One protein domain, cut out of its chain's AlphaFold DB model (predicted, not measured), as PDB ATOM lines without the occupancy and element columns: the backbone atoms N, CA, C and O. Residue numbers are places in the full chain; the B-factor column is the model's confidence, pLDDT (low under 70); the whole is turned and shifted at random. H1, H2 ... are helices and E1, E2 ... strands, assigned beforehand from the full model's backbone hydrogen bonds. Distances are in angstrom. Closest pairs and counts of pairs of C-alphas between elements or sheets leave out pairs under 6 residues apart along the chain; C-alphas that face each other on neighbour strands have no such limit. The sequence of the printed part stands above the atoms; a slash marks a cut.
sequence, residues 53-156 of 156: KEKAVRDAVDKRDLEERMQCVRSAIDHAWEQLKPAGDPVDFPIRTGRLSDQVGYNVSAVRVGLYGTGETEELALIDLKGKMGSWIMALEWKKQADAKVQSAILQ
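This is residues 53 to 156 of the 156 residues of an uncharacterized protein of Aureobasidium pullulans (UniProt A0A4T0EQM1). Two long helices, H1 and H2, run the same way and overlap lengthwise only in part, and a small three-stranded sheet packs on the first part of H2, residues 122 to 136. Residues 53 to 65 of H1 stick out at one end and residues 141 to 156 at the other, so that the whole is a rod with a compact body between. The printed part has 104 residues, in the order H1, E1, E2, E3, H2; the antiparallel sheet runs E1, E2, E3. The class is mostly helix, and the whole is loose, with a radius of gyration of the C-alphas of 18.6 A and spans of 76 by 29 by 23 A.

H1, residues 53 to 84, starts at C-alpha 53 (-7.935, -8.489, -25.083) and is 46.4 A long. E1 is residues 95 to 99, E2 106 to 110 and E3 115 to 119. H2, residues 122 to 154, is 48.2 A long and ends at C-alpha 154 (-57.850, -47.885, -60.809).

H1, with residues 69 to 84 alone, touches residues 123 to 137 of H2 at a shallow tilt of 16 degrees; the closest C-alphas, of Ile 77 and Lys 130, are 5.5 A apart. H1 only grazes the sheet, with residues 74 to 81. E1, E2 and E3 form a meander, each strand the antiparallel neighbour of the one before. N 98 and O 107 are 2.8 A apart in the hairpin E1 and E2, and N 108 and O 117 are 2.9 A apart in the hairpin E2 and E3, both within hydrogen-bond range. H2 is on the sheet, only just at the sheet's level with a height over the sheet of 3.8 A; its closest C-alphas to E3 are those of Leu 129 and Gly 117, 4.0 A. Every O i to N i+4 pair is within hydrogen-bond range in H2, and 27 of 28 in H1.

The C-alphas of Lys 53 and Gln 156, the two farthest apart, are 75.8 A apart. The printed part has no cut and no long link. Residues 102 to 103 and 156 have pLDDT under 70.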
ATOM      1  N   LYS A  53      -8.246  -8.100 -23.696       81.00
ATOM      2  CA  LYS A  53      -7.935  -8.489 -25.083       81.00
ATOM      3  C   LYS A  53      -8.212  -9.969 -25.330       81.00
ATOM      4  O   LYS A  53      -8.853 -10.304 -26.313       81.00
ATOM      5  N   GLU A  54      -7.795 -10.841 -24.419       83.69
ATOM      6  CA  GLU A  54      -8.013 -12.284 -24.541       83.69
ATOM      7  C   GLU A  54      -9.506 -12.645 -24.518       83.69
ATOM      8  O   GLU A  54      -9.961 -13.465 -25.312       83.69
ATOM      9  N   LYS A  55     -10.300 -11.994 -23.651       86.62
ATOM     10  CA  LYS A  55     -11.761 -12.138 -23.676       86.62
ATOM     11  C   LYS A  55     -12.345 -11.661 -25.010       86.62
ATOM     12  O   LYS A  55     -13.123 -12.390 -25.599       86.62
ATOM     13  N   ALA A  56     -11.949 -10.487 -25.499       83.19
ATOM     14  CA  ALA A  56     -12.469  -9.952 -26.757       83.19
ATOM     15  C   ALA A  56     -12.152 -10.851 -27.965       83.19
ATOM     16  O   ALA A  56     -12.986 -10.990 -28.854       83.19
ATOM     17  N   VAL A  57     -10.971 -11.481 -27.990       86.38
ATOM     18  CA  VAL A  57     -10.612 -12.454 -29.033       86.38
ATOM     19  C   VAL A  57     -11.497 -13.696 -28.947       86.38
ATOM     20  O   VAL A  57     -12.022 -14.113 -29.973       86.38
ATOM     21  N   ARG A  58     -11.706 -14.253 -27.747       82.69
ATOM     22  CA  ARG A  58     -12.621 -15.393 -27.554       82.69
ATOM     23  C   ARG A  58     -14.047 -15.057 -27.974       82.69
ATOM     24  O   ARG A  58     -14.594 -15.750 -28.818       82.69
ATOM     25  N   ASP A  59     -14.583 -13.939 -27.489       86.25
ATOM     26  CA  ASP A  59     -15.931 -13.479 -27.834       86.25
ATOM     27  C   ASP A  59     -16.086 -13.290 -29.365       86.25
ATOM     28  O   ASP A  59     -17.148 -13.551 -29.927       86.25
ATOM     29  N   ALA A  60     -15.027 -12.855 -30.062       84.19
ATOM     30  CA  ALA A  60     -15.032 -12.706 -31.519       84.19
ATOM     31  C   ALA A  60     -14.997 -14.049 -32.270       84.19
ATOM     32  O   ALA A  60     -15.635 -14.166 -33.318       84.19
ATOM     33  N   VAL A  61     -14.261 -15.039 -31.756       84.88
ATOM     34  CA  VAL A  61     -14.250 -16.404 -32.305       84.88
ATOM     35  C   VAL A  61     -15.616 -17.053 -32.105       84.88
ATOM     36  O   VAL A  61     -16.222 -17.477 -33.082       84.88
ATOM     37  N   ASP A  62     -16.157 -17.006 -30.888       86.62
ATOM     38  CA  ASP A  62     -17.467 -17.584 -30.563       86.62
ATOM     39  C   ASP A  62     -18.584 -16.988 -31.433       86.62
ATOM     40  O   ASP A  62     -19.486 -17.696 -31.888       86.62
ATOM     41  N   LYS A  63     -18.511 -15.678 -31.704       88.50
ATOM     42  CA  LYS A  63     -19.445 -14.999 -32.605       88.50
ATOM     43  C   LYS A  63     -19.337 -15.519 -34.040       88.50
ATOM     44  O   LYS A  63     -20.370 -15.772 -34.656       88.50
ATOM     45  N   ARG A  64     -18.121 -15.679 -34.570       90.06
ATOM     46  CA  ARG A  64     -17.915 -16.204 -35.928       90.06
ATOM     47  C   ARG A  64     -18.435 -17.633 -36.045       90.06
ATOM     48  O   ARG A  64     -19.179 -17.929 -36.972       90.06
ATOM     49  N   ASP A  65     -18.111 -18.483 -35.077       91.44
ATOM     50  CA  ASP A  65     -18.551 -19.879 -35.059       91.44
ATOM     51  C   ASP A  65     -20.082 -19.990 -34.989       91.44
ATOM     52  O   ASP A  65     -20.678 -20.906 -35.559       91.44
ATOM     53  N   LEU A  66     -20.746 -19.069 -34.282       87.69
ATOM     54  CA  LEU A  66     -22.207 -18.988 -34.261       87.69
ATOM     55  C   LEU A  66     -22.774 -18.554 -35.622       87.69
ATOM     56  O   LEU A  66     -23.724 -19.169 -36.108       87.69
ATOM     57  N   GLU A  67     -22.197 -17.528 -36.246       90.31
ATOM     58  CA  GLU A  67     -22.610 -17.049 -37.571       90.31
ATOM     59  C   GLU A  67     -22.458 -18.143 -38.639       90.31
ATOM     60  O   GLU A  67     -23.383 -18.368 -39.422       90.31
ATOM     61  N   GLU A  68     -21.346 -18.882 -38.627       92.00
ATOM     62  CA  GLU A  68     -21.106 -20.012 -39.532       92.00
ATOM     63  C   GLU A  68     -22.142 -21.128 -39.340       92.00
ATOM     64  O   GLU A  68     -22.724 -21.618 -40.314       92.00
ATOM     65  N   ARG A  69     -22.443 -21.499 -38.088       91.06
ATOM     66  CA  ARG A  69     -23.483 -22.497 -37.785       91.06
ATOM     67  C   ARG A  69     -24.856 -22.052 -38.268       91.06
ATOM     68  O   ARG A  69     -25.552 -22.824 -38.931       91.06
ATOM     69  N   MET A  70     -25.236 -20.806 -37.998       91.44
ATOM     70  CA  MET A  70     -26.511 -20.257 -38.456       91.44
ATOM     71  C   MET A  70     -26.593 -20.205 -39.985       91.44
ATOM     72  O   MET A  70     -27.639 -20.542 -40.542       91.44
ATOM     73  N   GLN A  71     -25.502 -19.849 -40.668       92.31
ATOM     74  CA  GLN A  71     -25.449 -19.839 -42.128       92.31
ATOM     75  C   GLN A  71     -25.624 -21.247 -42.708       92.31
ATOM     76  O   GLN A  71     -26.403 -21.427 -43.641       92.31
ATOM     77  N   CYS A  72     -24.980 -22.261 -42.124       92.69
ATOM     78  CA  CYS A  72     -25.179 -23.659 -42.516       92.69
ATOM     79  C   CYS A  72     -26.645 -24.099 -42.384       92.69
ATOM     80  O   CYS A  72     -27.170 -24.787 -43.264       92.69
ATOM     81  N   VAL A  73     -27.329 -23.699 -41.305       93.25
ATOM     82  CA  VAL A  73     -28.756 -24.007 -41.126       93.25
ATOM     83  C   VAL A  73     -29.608 -23.272 -42.162       93.25
ATOM     84  O   VAL A  73     -30.483 -23.896 -42.759       93.25
ATOM     85  N   ARG A  74     -29.330 -21.989 -42.428       91.12
ATOM     86  CA  ARG A  74     -30.029 -21.196 -43.453       91.12
ATOM     87  C   ARG A  74     -29.891 -21.817 -44.842       91.12
ATOM     88  O   ARG A  74     -30.911 -22.090 -45.461       91.12
ATOM     89  N   SER A  75     -28.682 -22.198 -45.254       91.12
ATOM     90  CA  SER A  75     -28.460 -22.894 -46.529       91.12
ATOM     91  C   SER A  75     -29.246 -24.209 -46.635       91.12
ATOM     92  O   SER A  75     -29.732 -24.565 -47.707       91.12
ATOM     93  N   ALA A  76     -29.397 -24.950 -45.531       91.62
ATOM     94  CA  ALA A  76     -30.200 -26.172 -45.520       91.62
ATOM     95  C   ALA A  76     -31.708 -25.890 -45.651       91.62
ATOM     96  O   ALA A  76     -32.421 -26.672 -46.278       91.62
ATOM     97  N   ILE A  77     -32.192 -24.786 -45.075       92.25
ATOM     98  CA  ILE A  77     -33.574 -24.323 -45.253       92.25
ATOM     99  C   ILE A  77     -33.790 -23.875 -46.703       92.25
ATOM    100  O   ILE A  77     -34.782 -24.280 -47.300       92.25
ATOM    101  N   ASP A  78     -32.855 -23.134 -47.299       89.94
ATOM    102  CA  ASP A  78     -32.939 -22.718 -48.707       89.94
ATOM    103  C   ASP A  78     -32.990 -23.935 -49.640       89.94
ATOM    104  O   ASP A  78     -33.811 -24.007 -50.553       89.94
ATOM    105  N   HIS A  79     -32.186 -24.964 -49.358       90.00
ATOM    106  CA  HIS A  79     -32.255 -26.219 -50.104       90.00
ATOM    107  C   HIS A  79     -33.604 -26.940 -49.932       90.00
ATOM    108  O   HIS A  79     -34.145 -27.484 -50.895       90.00
ATOM    109  N   ALA A  80     -34.172 -26.938 -48.724       90.06
ATOM    110  CA  ALA A  80     -35.507 -27.482 -48.487       90.06
ATOM    111  C   ALA A  80     -36.594 -26.656 -49.203       90.06
ATOM    112  O   ALA A  80     -37.565 -27.223 -49.702       90.06
ATOM    113  N   TRP A  81     -36.423 -25.336 -49.305       89.94
ATOM    114  CA  TRP A  81     -37.312 -24.466 -50.070       89.94
ATOM    115  C   TRP A  81     -37.305 -24.813 -51.557       89.94
ATOM    116  O   TRP A  81     -38.379 -24.959 -52.131       89.94
ATOM    117  N   GLU A  82     -36.141 -25.043 -52.165       88.12
ATOM    118  CA  GLU A  82     -36.052 -25.460 -53.573       88.12
ATOM    119  C   GLU A  82     -36.868 -26.727 -53.880       88.12
ATOM    120  O   GLU A  82     -37.411 -26.862 -54.976       88.12
ATOM    121  N   GLN A  83     -37.004 -27.636 -52.911       86.94
ATOM    122  CA  GLN A  83     -37.806 -28.854 -53.059       86.94
ATOM    123  C   GLN A  83     -39.307 -28.628 -52.828       86.94
ATOM    124  O   GLN A  83     -40.135 -29.367 -53.366       86.94
ATOM    125  N   LEU A  84     -39.659 -27.639 -52.004       84.19
ATOM    126  CA  LEU A  84     -41.037 -27.349 -51.600       84.19
ATOM    127  C   LEU A  84     -41.708 -26.271 -52.458       84.19
ATOM    128  O   LEU A  84     -42.939 -26.204 -52.485       84.19
ATOM    129  N   LYS A  85     -40.932 -25.411 -53.124       84.69
ATOM    130  CA  LYS A  85     -41.468 -24.239 -53.810       84.69
ATOM    131  C   LYS A  85     -42.357 -24.630 -54.994       84.69
ATOM    132  O   LYS A  85     -41.992 -25.502 -55.787       84.69
ATOM    133  N   PRO A  86     -43.513 -23.971 -55.164       79.19
ATOM    134  CA  PRO A  86     -44.293 -24.078 -56.388       79.19
ATOM    135  C   PRO A  86     -43.491 -23.626 -57.616       79.19
ATOM    136  O   PRO A  86     -42.615 -22.763 -57.535       79.19
ATOM    137  N   ALA A  87     -43.826 -24.170 -58.788       79.06
ATOM    138  CA  ALA A  87     -43.246 -23.700 -60.042       79.06
ATOM    139  C   ALA A  87     -43.584 -22.212 -60.258       79.06
ATOM    140  O   ALA A  87     -44.756 -21.840 -60.285       79.06
ATOM    141  N   GLY A  88     -42.555 -21.374 -60.420       73.88
ATOM    142  CA  GLY A  88     -42.698 -19.930 -60.647       73.88
ATOM    143  C   GLY A  88     -42.545 -19.050 -59.403       73.88
ATOM    144  O   GLY A  88     -42.562 -17.827 -59.539       73.88
ATOM    145  N   ASP A  89     -42.354 -19.634 -58.217       79.06
ATOM    146  CA  ASP A  89     -42.028 -18.865 -57.014       79.06
ATOM    147  C   ASP A  89     -40.545 -18.425 -56.995       79.06
ATOM    148  O   ASP A  89     -39.689 -19.079 -57.607       79.06
ATOM    149  N   PRO A  90     -40.214 -17.303 -56.320       77.50
ATOM    150  CA  PRO A  90     -38.858 -16.766 -56.300       77.50
ATOM    151  C   PRO A  90     -37.859 -17.732 -55.652       77.50
ATOM    152  O   PRO A  90     -38.192 -18.494 -54.742       77.50
ATOM    153  N   VAL A  91     -36.613 -17.661 -56.135       73.94
ATOM    154  CA  VAL A  91     -35.478 -18.439 -55.613       73.94
ATOM    155  C   VAL A  91     -35.224 -18.093 -54.146       73.94
ATOM    156  O   VAL A  91     -35.028 -18.986 -53.330       73.94
ATOM    157  N   ASP A  92     -35.324 -16.810 -53.793       77.12
ATOM    158  CA  ASP A  92     -35.125 -16.369 -52.417       77.12
ATOM    159  C   ASP A  92     -36.280 -16.799 -51.511       77.12
ATOM    160  O   ASP A  92     -37.457 -16.515 -51.779       77.12
ATOM    161  N   PHE A  93     -35.925 -17.418 -50.385       81.12
ATOM    162  CA  PHE A  93     -36.864 -17.808 -49.347       81.12
ATOM    163  C   PHE A  93     -36.884 -16.786 -48.205       81.12
ATOM    164  O   PHE A  93     -35.999 -16.785 -47.347       81.12
ATOM    165  N   PRO A  94     -37.881 -15.883 -48.144       82.12
ATOM    166  CA  PRO A  94     -37.915 -14.871 -47.102       82.12
ATOM    167  C   PRO A  94     -38.262 -15.503 -45.750       82.12
ATOM    168  O   PRO A  94     -39.413 -15.858 -45.483       82.12
ATOM    169  N   ILE A  95     -37.259 -15.577 -44.878       87.81
ATOM    170  CA  ILE A  95     -37.398 -15.973 -43.480       87.81
ATOM    171  C   ILE A  95     -37.500 -14.718 -42.611       87.81
ATOM    172  O   ILE A  95     -36.652 -13.828 -42.689       87.81
ATOM    173  N   ARG A  96     -38.518 -14.652 -41.748       88.50
ATOM    174  CA  ARG A  96     -38.668 -13.570 -40.764       88.50
ATOM    175  C   ARG A  96     -38.301 -14.066 -39.376       88.50
ATOM    176  O   ARG A  96     -38.970 -14.953 -38.860       88.50
ATOM    177  N   THR A  97     -37.294 -13.455 -38.762       89.31
ATOM    178  CA  THR A  97     -36.961 -13.681 -37.352       89.31
ATOM    179  C   THR A  97     -37.651 -12.626 -36.490       89.31
ATOM    180  O   THR A  97     -37.599 -11.434 -36.795       89.31
ATOM    181  N   GLY A  98     -38.275 -13.054 -35.398       88.25
ATOM    182  CA  GLY A  98     -38.835 -12.186 -34.371       88.25
ATOM    183  C   GLY A  98     -38.506 -12.709 -32.980       88.25
ATOM    184  O   GLY A  98     -38.386 -13.914 -32.766       88.25
ATOM    185  N   ARG A  99     -38.366 -11.800 -32.016       86.75
ATOM    186  CA  ARG A  99     -38.287 -12.171 -30.602       86.75
ATOM    187  C   ARG A  99     -39.704 -12.314 -30.057       86.75
ATOM    188  O   ARG A  99     -40.536 -11.443 -30.304       86.75
ATOM    189  N   LEU A 100     -39.970 -13.396 -29.334       78.06
ATOM    190  CA  LEU A 100     -41.253 -13.580 -28.660       78.06
ATOM    191  C   LEU A 100     -41.344 -12.558 -27.520       78.06
ATOM    192  O   LEU A 100     -40.446 -12.454 -26.688       78.06
ATOM    193  N   SER A 101     -42.390 -11.736 -27.534       70.06
ATOM    194  CA  SER A 101     -42.568 -10.614 -26.602       70.06
ATOM    195  C   SER A 101     -42.868 -11.054 -25.165       70.06
ATOM    196  O   SER A 101     -42.644 -10.290 -24.231       70.06
ATOM    197  N   ASP A 102     -43.362 -12.276 -24.994       69.00
ATOM    198  CA  ASP A 102     -43.855 -12.866 -23.748       69.00
ATOM    199  C   ASP A 102     -43.032 -14.079 -23.274       69.00
ATOM    200  O   ASP A 102     -43.275 -14.601 -22.186       69.00
ATOM    201  N   GLN A 103     -42.030 -14.514 -24.048       60.50
ATOM    202  CA  GLN A 103     -41.179 -15.666 -23.738       60.50
ATOM    203  C   GLN A 103     -39.694 -15.352 -23.954       60.50
ATOM    204  O   GLN A 103     -39.317 -14.555 -24.814       60.50
ATOM    205  N   VAL A 104     -38.817 -16.021 -23.197       70.12
ATOM    206  CA  VAL A 104     -37.378 -16.058 -23.498       70.12
ATOM    207  C   VAL A 104     -37.191 -16.945 -24.732       70.12
ATOM    208  O   VAL A 104     -36.949 -18.139 -24.615       70.12
ATOM    209  N   GLY A 105     -37.389 -16.383 -25.927       83.94
ATOM    210  CA  GLY A 105     -37.271 -17.160 -27.155       83.94
ATOM    211  C   GLY A 105     -37.395 -16.365 -28.449       83.94
ATOM    212  O   GLY A 105     -37.785 -15.195 -28.486       83.94
ATOM    213  N   TYR A 106     -37.041 -17.049 -29.525       92.00
ATOM    214  CA  TYR A 106     -37.084 -16.603 -30.903       92.00
ATOM    215  C   TYR A 106     -38.145 -17.389 -31.666       92.00
ATOM    216  O   TYR A 106     -38.333 -18.589 -31.461       92.00
ATOM    217  N   ASN A 107     -38.810 -16.694 -32.579       92.25
ATOM    218  CA  ASN A 107     -39.660 -17.266 -33.606       92.25
ATOM    219  C   ASN A 107     -39.033 -16.972 -34.966       92.25
ATOM    220  O   ASN A 107     -38.612 -15.846 -35.238       92.25
ATOM    221  N   VAL A 108     -38.991 -17.986 -35.816       92.38
ATOM    222  CA  VAL A 108     -38.542 -17.863 -37.194       92.38
ATOM    223  C   VAL A 108     -39.658 -18.353 -38.102       92.38
ATOM    224  O   VAL A 108     -40.025 -19.523 -38.069       92.38
ATOM    225  N   SER A 109     -40.211 -17.465 -38.921       89.94
ATOM    226  CA  SER A 109     -41.358 -17.757 -39.775       89.94
ATOM    227  C   SER A 109     -40.962 -17.862 -41.242       89.94
ATOM    228  O   SER A 109     -40.368 -16.949 -41.821       89.94
ATOM    229  N   ALA A 110     -41.375 -18.973 -41.844       87.50
ATOM    230  CA  ALA A 110     -41.327 -19.261 -43.263       87.50
ATOM    231  C   ALA A 110     -42.723 -19.047 -43.873       87.50
ATOM    232  O   ALA A 110     -43.478 -19.986 -44.133       87.50
ATOM    233  N   VAL A 111     -43.083 -17.775 -44.068       82.19
ATOM    234  CA  VAL A 111     -44.457 -17.342 -44.385       82.19
ATOM    235  C   VAL A 111     -45.011 -18.007 -45.646       82.19
ATOM    236  O   VAL A 111     -46.171 -18.406 -45.660       82.19
ATOM    237  N   ARG A 112     -44.184 -18.177 -46.688       81.75
ATOM    238  CA  ARG A 112     -44.609 -18.763 -47.975       81.75
ATOM    239  C   ARG A 112     -45.121 -20.193 -47.858       81.75
ATOM    240  O   ARG A 112     -45.927 -20.619 -48.674       81.75
ATOM    241  N   VAL A 113     -44.661 -20.914 -46.845       80.06
ATOM    242  CA  VAL A 113     -45.019 -22.313 -46.625       80.06
ATOM    243  C   VAL A 113     -45.827 -22.487 -45.332       80.06
ATOM    244  O   VAL A 113     -46.140 -23.599 -44.934       80.06
ATOM    245  N   GLY A 114     -46.197 -21.394 -44.657       85.94
ATOM    246  CA  GLY A 114     -47.003 -21.445 -43.434       85.94
ATOM    247  C   GLY A 114     -46.328 -22.161 -42.258       85.94
ATOM    248  O   GLY A 114     -47.015 -22.580 -41.329       85.94
ATOM    249  N   LEU A 115     -44.999 -22.308 -42.281       90.00
ATOM    250  CA  LEU A 115     -44.244 -22.936 -41.198       90.00
ATOM    251  C   LEU A 115     -43.574 -21.900 -40.305       90.00
ATOM    252  O   LEU A 115     -43.210 -20.803 -40.731       90.00
ATOM    253  N   TYR A 116     -43.377 -22.283 -39.052       92.12
ATOM    254  CA  TYR A 116     -42.619 -21.509 -38.085       92.12
ATOM    255  C   TYR A 116     -41.770 -22.433 -37.216       92.12
ATOM    256  O   TYR A 116     -42.197 -23.533 -36.852       92.12
ATOM    257  N   GLY A 117     -40.571 -21.970 -36.889       93.38
ATOM    258  CA  GLY A 117     -39.675 -22.558 -35.909       93.38
ATOM    259  C   GLY A 117     -39.625 -21.724 -34.636       93.38
ATOM    260  O   GLY A 117     -39.801 -20.503 -34.676       93.38
ATOM    261  N   THR A 118     -39.392 -22.377 -33.505       93.94
ATOM    262  CA  THR A 118     -39.270 -21.733 -32.190       93.94
ATOM    263  C   THR A 118     -38.081 -22.285 -31.424       93.94
ATOM    264  O   THR A 118     -37.793 -23.475 -31.512       93.94
ATOM    265  N   GLY A 119     -37.414 -21.444 -30.640       92.12
ATOM    266  CA  GLY A 119     -36.308 -21.874 -29.788       92.12
ATOM    267  C   GLY A 119     -35.840 -20.774 -28.848       92.12
ATOM    268  O   GLY A 119     -36.163 -19.607 -29.044       92.12
ATOM    269  N   GLU A 120     -35.067 -21.131 -27.826       90.81
ATOM    270  CA  GLU A 120     -34.513 -20.160 -26.864       90.81
ATOM    271  C   GLU A 120     -33.530 -19.177 -27.529       90.81
ATOM    272  O   GLU A 120     -33.394 -18.029 -27.107       90.81
ATOM    273  N   THR A 121     -32.884 -19.612 -28.613       90.56
ATOM    274  CA  THR A 121     -31.992 -18.815 -29.463       90.56
ATOM    275  C   THR A 121     -32.486 -18.815 -30.910       90.56
ATOM    276  O   THR A 121     -33.247 -19.693 -31.322       90.56
ATOM    277  N   GLU A 122     -32.033 -17.845 -31.709       91.12
ATOM    278  CA  GLU A 122     -32.340 -17.815 -33.145       91.12
ATOM    279  C   GLU A 122     -31.823 -19.071 -33.865       91.12
ATOM    280  O   GLU A 122     -32.522 -19.620 -34.714       91.12
ATOM    281  N   GLU A 123     -30.640 -19.570 -33.487       92.75
ATOM    282  CA  GLU A 123     -30.067 -20.817 -34.014       92.75
ATOM    283  C   GLU A 123     -31.016 -22.003 -33.790       92.75
ATOM    284  O   GLU A 123     -31.328 -22.732 -34.731       92.75
ATOM    285  N   LEU A 124     -31.535 -22.166 -32.569       93.56
ATOM    286  CA  LEU A 124     -32.466 -23.250 -32.251       93.56
ATOM    287  C   LEU A 124     -33.801 -23.099 -32.987       93.56
ATOM    288  O   LEU A 124     -34.340 -24.089 -33.476       93.56
ATOM    289  N   ALA A 125     -34.304 -21.872 -33.130       94.56
ATOM    290  CA  ALA A 125     -35.518 -21.615 -33.899       94.56
ATOM    291  C   ALA A 125     -35.342 -21.947 -35.396       94.56
ATOM    292  O   ALA A 125     -36.251 -22.504 -36.014       94.56
ATOM    293  N   LEU A 126     -34.168 -21.670 -35.974       94.75
ATOM    294  CA  LEU A 126     -33.822 -22.073 -37.341       94.75
ATOM    295  C   LEU A 126     -33.714 -23.601 -37.476       94.75
ATOM    296  O   LEU A 126     -34.203 -24.164 -38.457       94.75
ATOM    297  N   ILE A 127     -33.109 -24.286 -36.500       95.38
ATOM    298  CA  ILE A 127     -32.999 -25.756 -36.490       95.38
ATOM    299  C   ILE A 127     -34.386 -26.409 -36.416       95.38
ATOM    300  O   ILE A 127     -34.656 -27.348 -37.168       95.38
ATOM    301  N   ASP A 128     -35.273 -25.899 -35.562       95.56
ATOM    302  CA  ASP A 128     -36.657 -26.374 -35.460       95.56
ATOM    303  C   ASP A 128     -37.418 -26.176 -36.782       95.56
ATOM    304  O   ASP A 128     -38.037 -27.110 -37.299       95.56
ATOM    305  N   LEU A 129     -37.298 -24.992 -37.401       95.00
ATOM    306  CA  LEU A 129     -37.891 -24.729 -38.717       95.00
ATOM    307  C   LEU A 129     -37.374 -25.710 -39.781       95.00
ATOM    308  O   LEU A 129     -38.172 -26.295 -40.518       95.00
ATOM    309  N   LYS A 130     -36.055 -25.925 -39.840       95.00
ATOM    310  CA  LYS A 130     -35.429 -26.901 -40.744       95.00
ATOM    311  C   LYS A 130     -36.020 -28.299 -40.535       95.00
ATOM    312  O   LYS A 130     -36.350 -28.971 -41.511       95.00
ATOM    313  N   GLY A 131     -36.161 -28.734 -39.282       95.06
ATOM    314  CA  GLY A 131     -36.761 -30.026 -38.942       95.06
ATOM    315  C   GLY A 131     -38.182 -30.162 -39.492       95.06
ATOM    316  O   GLY A 131     -38.486 -31.132 -40.185       95.06
ATOM    317  N   LYS A 132     -39.021 -29.144 -39.271       94.56
ATOM    318  CA  LYS A 132     -40.408 -29.101 -39.763       94.56
ATOM    319  C   LYS A 132     -40.500 -29.125 -41.289       94.56
ATOM    320  O   LYS A 132     -41.325 -29.857 -41.834       94.56
ATOM    321  N   MET A 133     -39.638 -28.380 -41.986       93.19
ATOM    322  CA  MET A 133     -39.560 -28.436 -43.451       93.19
ATOM    323  C   MET A 133     -39.161 -29.834 -43.938       93.19
ATOM    324  O   MET A 133     -39.788 -30.358 -44.856       93.19
ATOM    325  N   GLY A 134     -38.187 -30.477 -43.286       92.81
ATOM    326  CA  GLY A 134     -37.782 -31.849 -43.604       92.81
ATOM    327  C   GLY A 134     -38.909 -32.869 -43.411       92.81
ATOM    328  O   GLY A 134     -39.160 -33.692 -44.290       92.81
ATOM    329  N   SER A 135     -39.647 -32.784 -42.300       93.00
ATOM    330  CA  SER A 135     -40.829 -33.628 -42.073       93.00
ATOM    331  C   SER A 135     -41.895 -33.433 -43.150       93.00
ATOM    332  O   SER A 135     -42.525 -34.400 -43.576       93.00
ATOM    333  N   TRP A 136     -42.085 -32.201 -43.623       90.62
ATOM    334  CA  TRP A 136     -43.049 -31.928 -44.681       90.62
ATOM    335  C   TRP A 136     -42.622 -32.490 -46.038       90.62
ATOM    336  O   TRP A 136     -43.454 -33.073 -46.733       90.62
ATOM    337  N   ILE A 137     -41.338 -32.397 -46.393       91.50
ATOM    338  CA  ILE A 137     -40.801 -33.030 -47.608       91.50
ATOM    339  C   ILE A 137     -41.110 -34.533 -47.596       91.50
ATOM    340  O   ILE A 137     -41.719 -35.037 -48.540       91.50
ATOM    341  N   MET A 138     -40.809 -35.230 -46.494       93.62
ATOM    342  CA  MET A 138     -41.126 -36.660 -46.368       93.62
ATOM    343  C   MET A 138     -42.631 -36.941 -46.474       93.62
ATOM    344  O   MET A 138     -43.045 -37.883 -47.149       93.62
ATOM    345  N   ALA A 139     -43.474 -36.115 -45.846       91.31
ATOM    346  CA  ALA A 139     -44.925 -36.273 -45.933       91.31
ATOM    347  C   ALA A 139     -45.441 -36.118 -47.377       91.31
ATOM    348  O   ALA A 139     -46.336 -36.854 -47.801       91.31
ATOM    349  N   LEU A 140     -44.865 -35.196 -48.156       89.94
ATOM    350  CA  LEU A 140     -45.188 -35.029 -49.575       89.94
ATOM    351  C   LEU A 140     -44.748 -36.235 -50.409       89.94
ATOM    352  O   LEU A 140     -45.485 -36.655 -51.301       89.94
ATOM    353  N   GLU A 141     -43.584 -36.814 -50.123       92.44
ATOM    354  CA  GLU A 141     -43.119 -38.036 -50.787       92.44
ATOM    355  C   GLU A 141     -44.040 -39.224 -50.506       92.44
ATOM    356  O   GLU A 141     -44.452 -39.920 -51.437       92.44
ATOM    357  N   TRP A 142     -44.429 -39.426 -49.246       93.44
ATOM    358  CA  TRP A 142     -45.374 -40.479 -48.877       93.44
ATOM    359  C   TRP A 142     -46.726 -40.300 -49.559       93.44
ATOM    360  O   TRP A 142     -47.288 -41.274 -50.065       93.44
ATOM    361  N   LYS A 143     -47.222 -39.060 -49.648       92.19
ATOM    362  CA  LYS A 143     -48.455 -38.760 -50.382       92.19
ATOM    363  C   LYS A 143     -48.332 -39.125 -51.864       92.19
ATOM    364  O   LYS A 143     -49.187 -39.840 -52.374       92.19
ATOM    365  N   LYS A 144     -47.245 -38.724 -52.536       91.50
ATOM    366  CA  LYS A 144     -46.993 -39.076 -53.948       91.50
ATOM    367  C   LYS A 144     -46.993 -40.593 -54.169       91.50
ATOM    368  O   LYS A 144     -47.574 -41.072 -55.139       91.50
ATOM    369  N   GLN A 145     -46.368 -41.354 -53.270       91.62
ATOM    370  CA  GLN A 145     -46.343 -42.819 -53.352       91.62
ATOM    371  C   GLN A 145     -47.728 -43.441 -53.139       91.62
ATOM    372  O   GLN A 145     -48.074 -44.411 -53.816       91.62
ATOM    373  N   ALA A 146     -48.519 -42.905 -52.206       91.25
ATOM    374  CA  ALA A 146     -49.886 -43.358 -51.973       91.25
ATOM    375  C   ALA A 146     -50.783 -43.078 -53.189       91.25
ATOM    376  O   ALA A 146     -51.461 -43.989 -53.667       91.25
ATOM    377  N   ASP A 147     -50.716 -41.865 -53.742       92.25
ATOM    378  CA  ASP A 147     -51.497 -41.455 -54.912       92.25
ATOM    379  C   ASP A 147     -51.162 -42.322 -56.141       92.25
ATOM    380  O   ASP A 147     -52.063 -42.790 -56.840       92.25
ATOM    381  N   ALA A 148     -49.877 -42.627 -56.365       90.31
ATOM    382  CA  ALA A 148     -49.442 -43.508 -57.449       90.31
ATOM    383  C   ALA A 148     -49.997 -44.939 -57.312       90.31
ATOM    384  O   ALA A 148     -50.413 -45.544 -58.302       90.31
ATOM    385  N   LYS A 149     -50.050 -45.481 -56.086       88.38
ATOM    386  CA  LYS A 149     -50.645 -46.804 -55.826       88.38
ATOM    387  C   LYS A 149     -52.143 -46.818 -56.116       88.38
ATOM    388  O   LYS A 149     -52.626 -47.768 -56.724       88.38
ATOM    389  N   VAL A 150     -52.863 -45.770 -55.713       86.81
ATOM    390  CA  VAL A 150     -54.302 -45.640 -55.987       86.81
ATOM    391  C   VAL A 150     -54.560 -45.565 -57.492       86.81
ATOM    392  O   VAL A 150     -55.406 -46.295 -57.998       86.81
ATOM    393  N   GLN A 151     -53.801 -44.749 -58.227       80.25
ATOM    394  CA  GLN A 151     -53.937 -44.651 -59.686       80.25
ATOM    395  C   GLN A 151     -53.651 -45.981 -60.390       80.25
ATOM    396  O   GLN A 151     -54.401 -46.373 -61.280       80.25
ATOM    397  N   SER A 152     -52.612 -46.706 -59.963       80.00
ATOM    398  CA  SER A 152     -52.307 -48.033 -60.510       80.00
ATOM    399  C   SER A 152     -53.421 -49.049 -60.248       80.00
ATOM    400  O   SER A 152     -53.633 -49.915 -61.088       80.00
ATOM    401  N   ALA A 153     -54.112 -48.964 -59.108       76.06
ATOM    402  CA  ALA A 153     -55.214 -49.862 -58.769       76.06
ATOM    403  C   ALA A 153     -56.512 -49.547 -59.535       76.06
ATOM    404  O   ALA A 153     -57.342 -50.428 -59.703       76.06
ATOM    405  N   ILE A 154     -56.695 -48.302 -59.992       79.19
ATOM    406  CA  ILE A 154     -57.850 -47.885 -60.809       79.19
ATOM    407  C   ILE A 154     -57.676 -48.283 -62.285       79.19
ATOM    408  O   ILE A 154     -58.662 -48.450 -62.998       79.19
ATOM    409  N   LEU A 155     -56.432 -48.400 -62.756       73.19
ATOM    410  CA  LEU A 155     -56.097 -48.713 -64.152       73.19
ATOM    411  C   LEU A 155     -55.922 -50.220 -64.437       73.19
ATOM    412  O   LEU A 155     -55.610 -50.571 -65.577       73.19
ATOM    413  N   GLN A 156     -56.093 -51.086 -63.432       55.00
ATOM    414  CA  GLN A 156     -56.114 -52.553 -63.553       55.00
ATOM    415  C   GLN A 156     -57.549 -53.075 -63.601       55.00
ATOM    416  O   GLN A 156     -57.774 -54.051 -64.350       55.00
TER     417      GLN A 156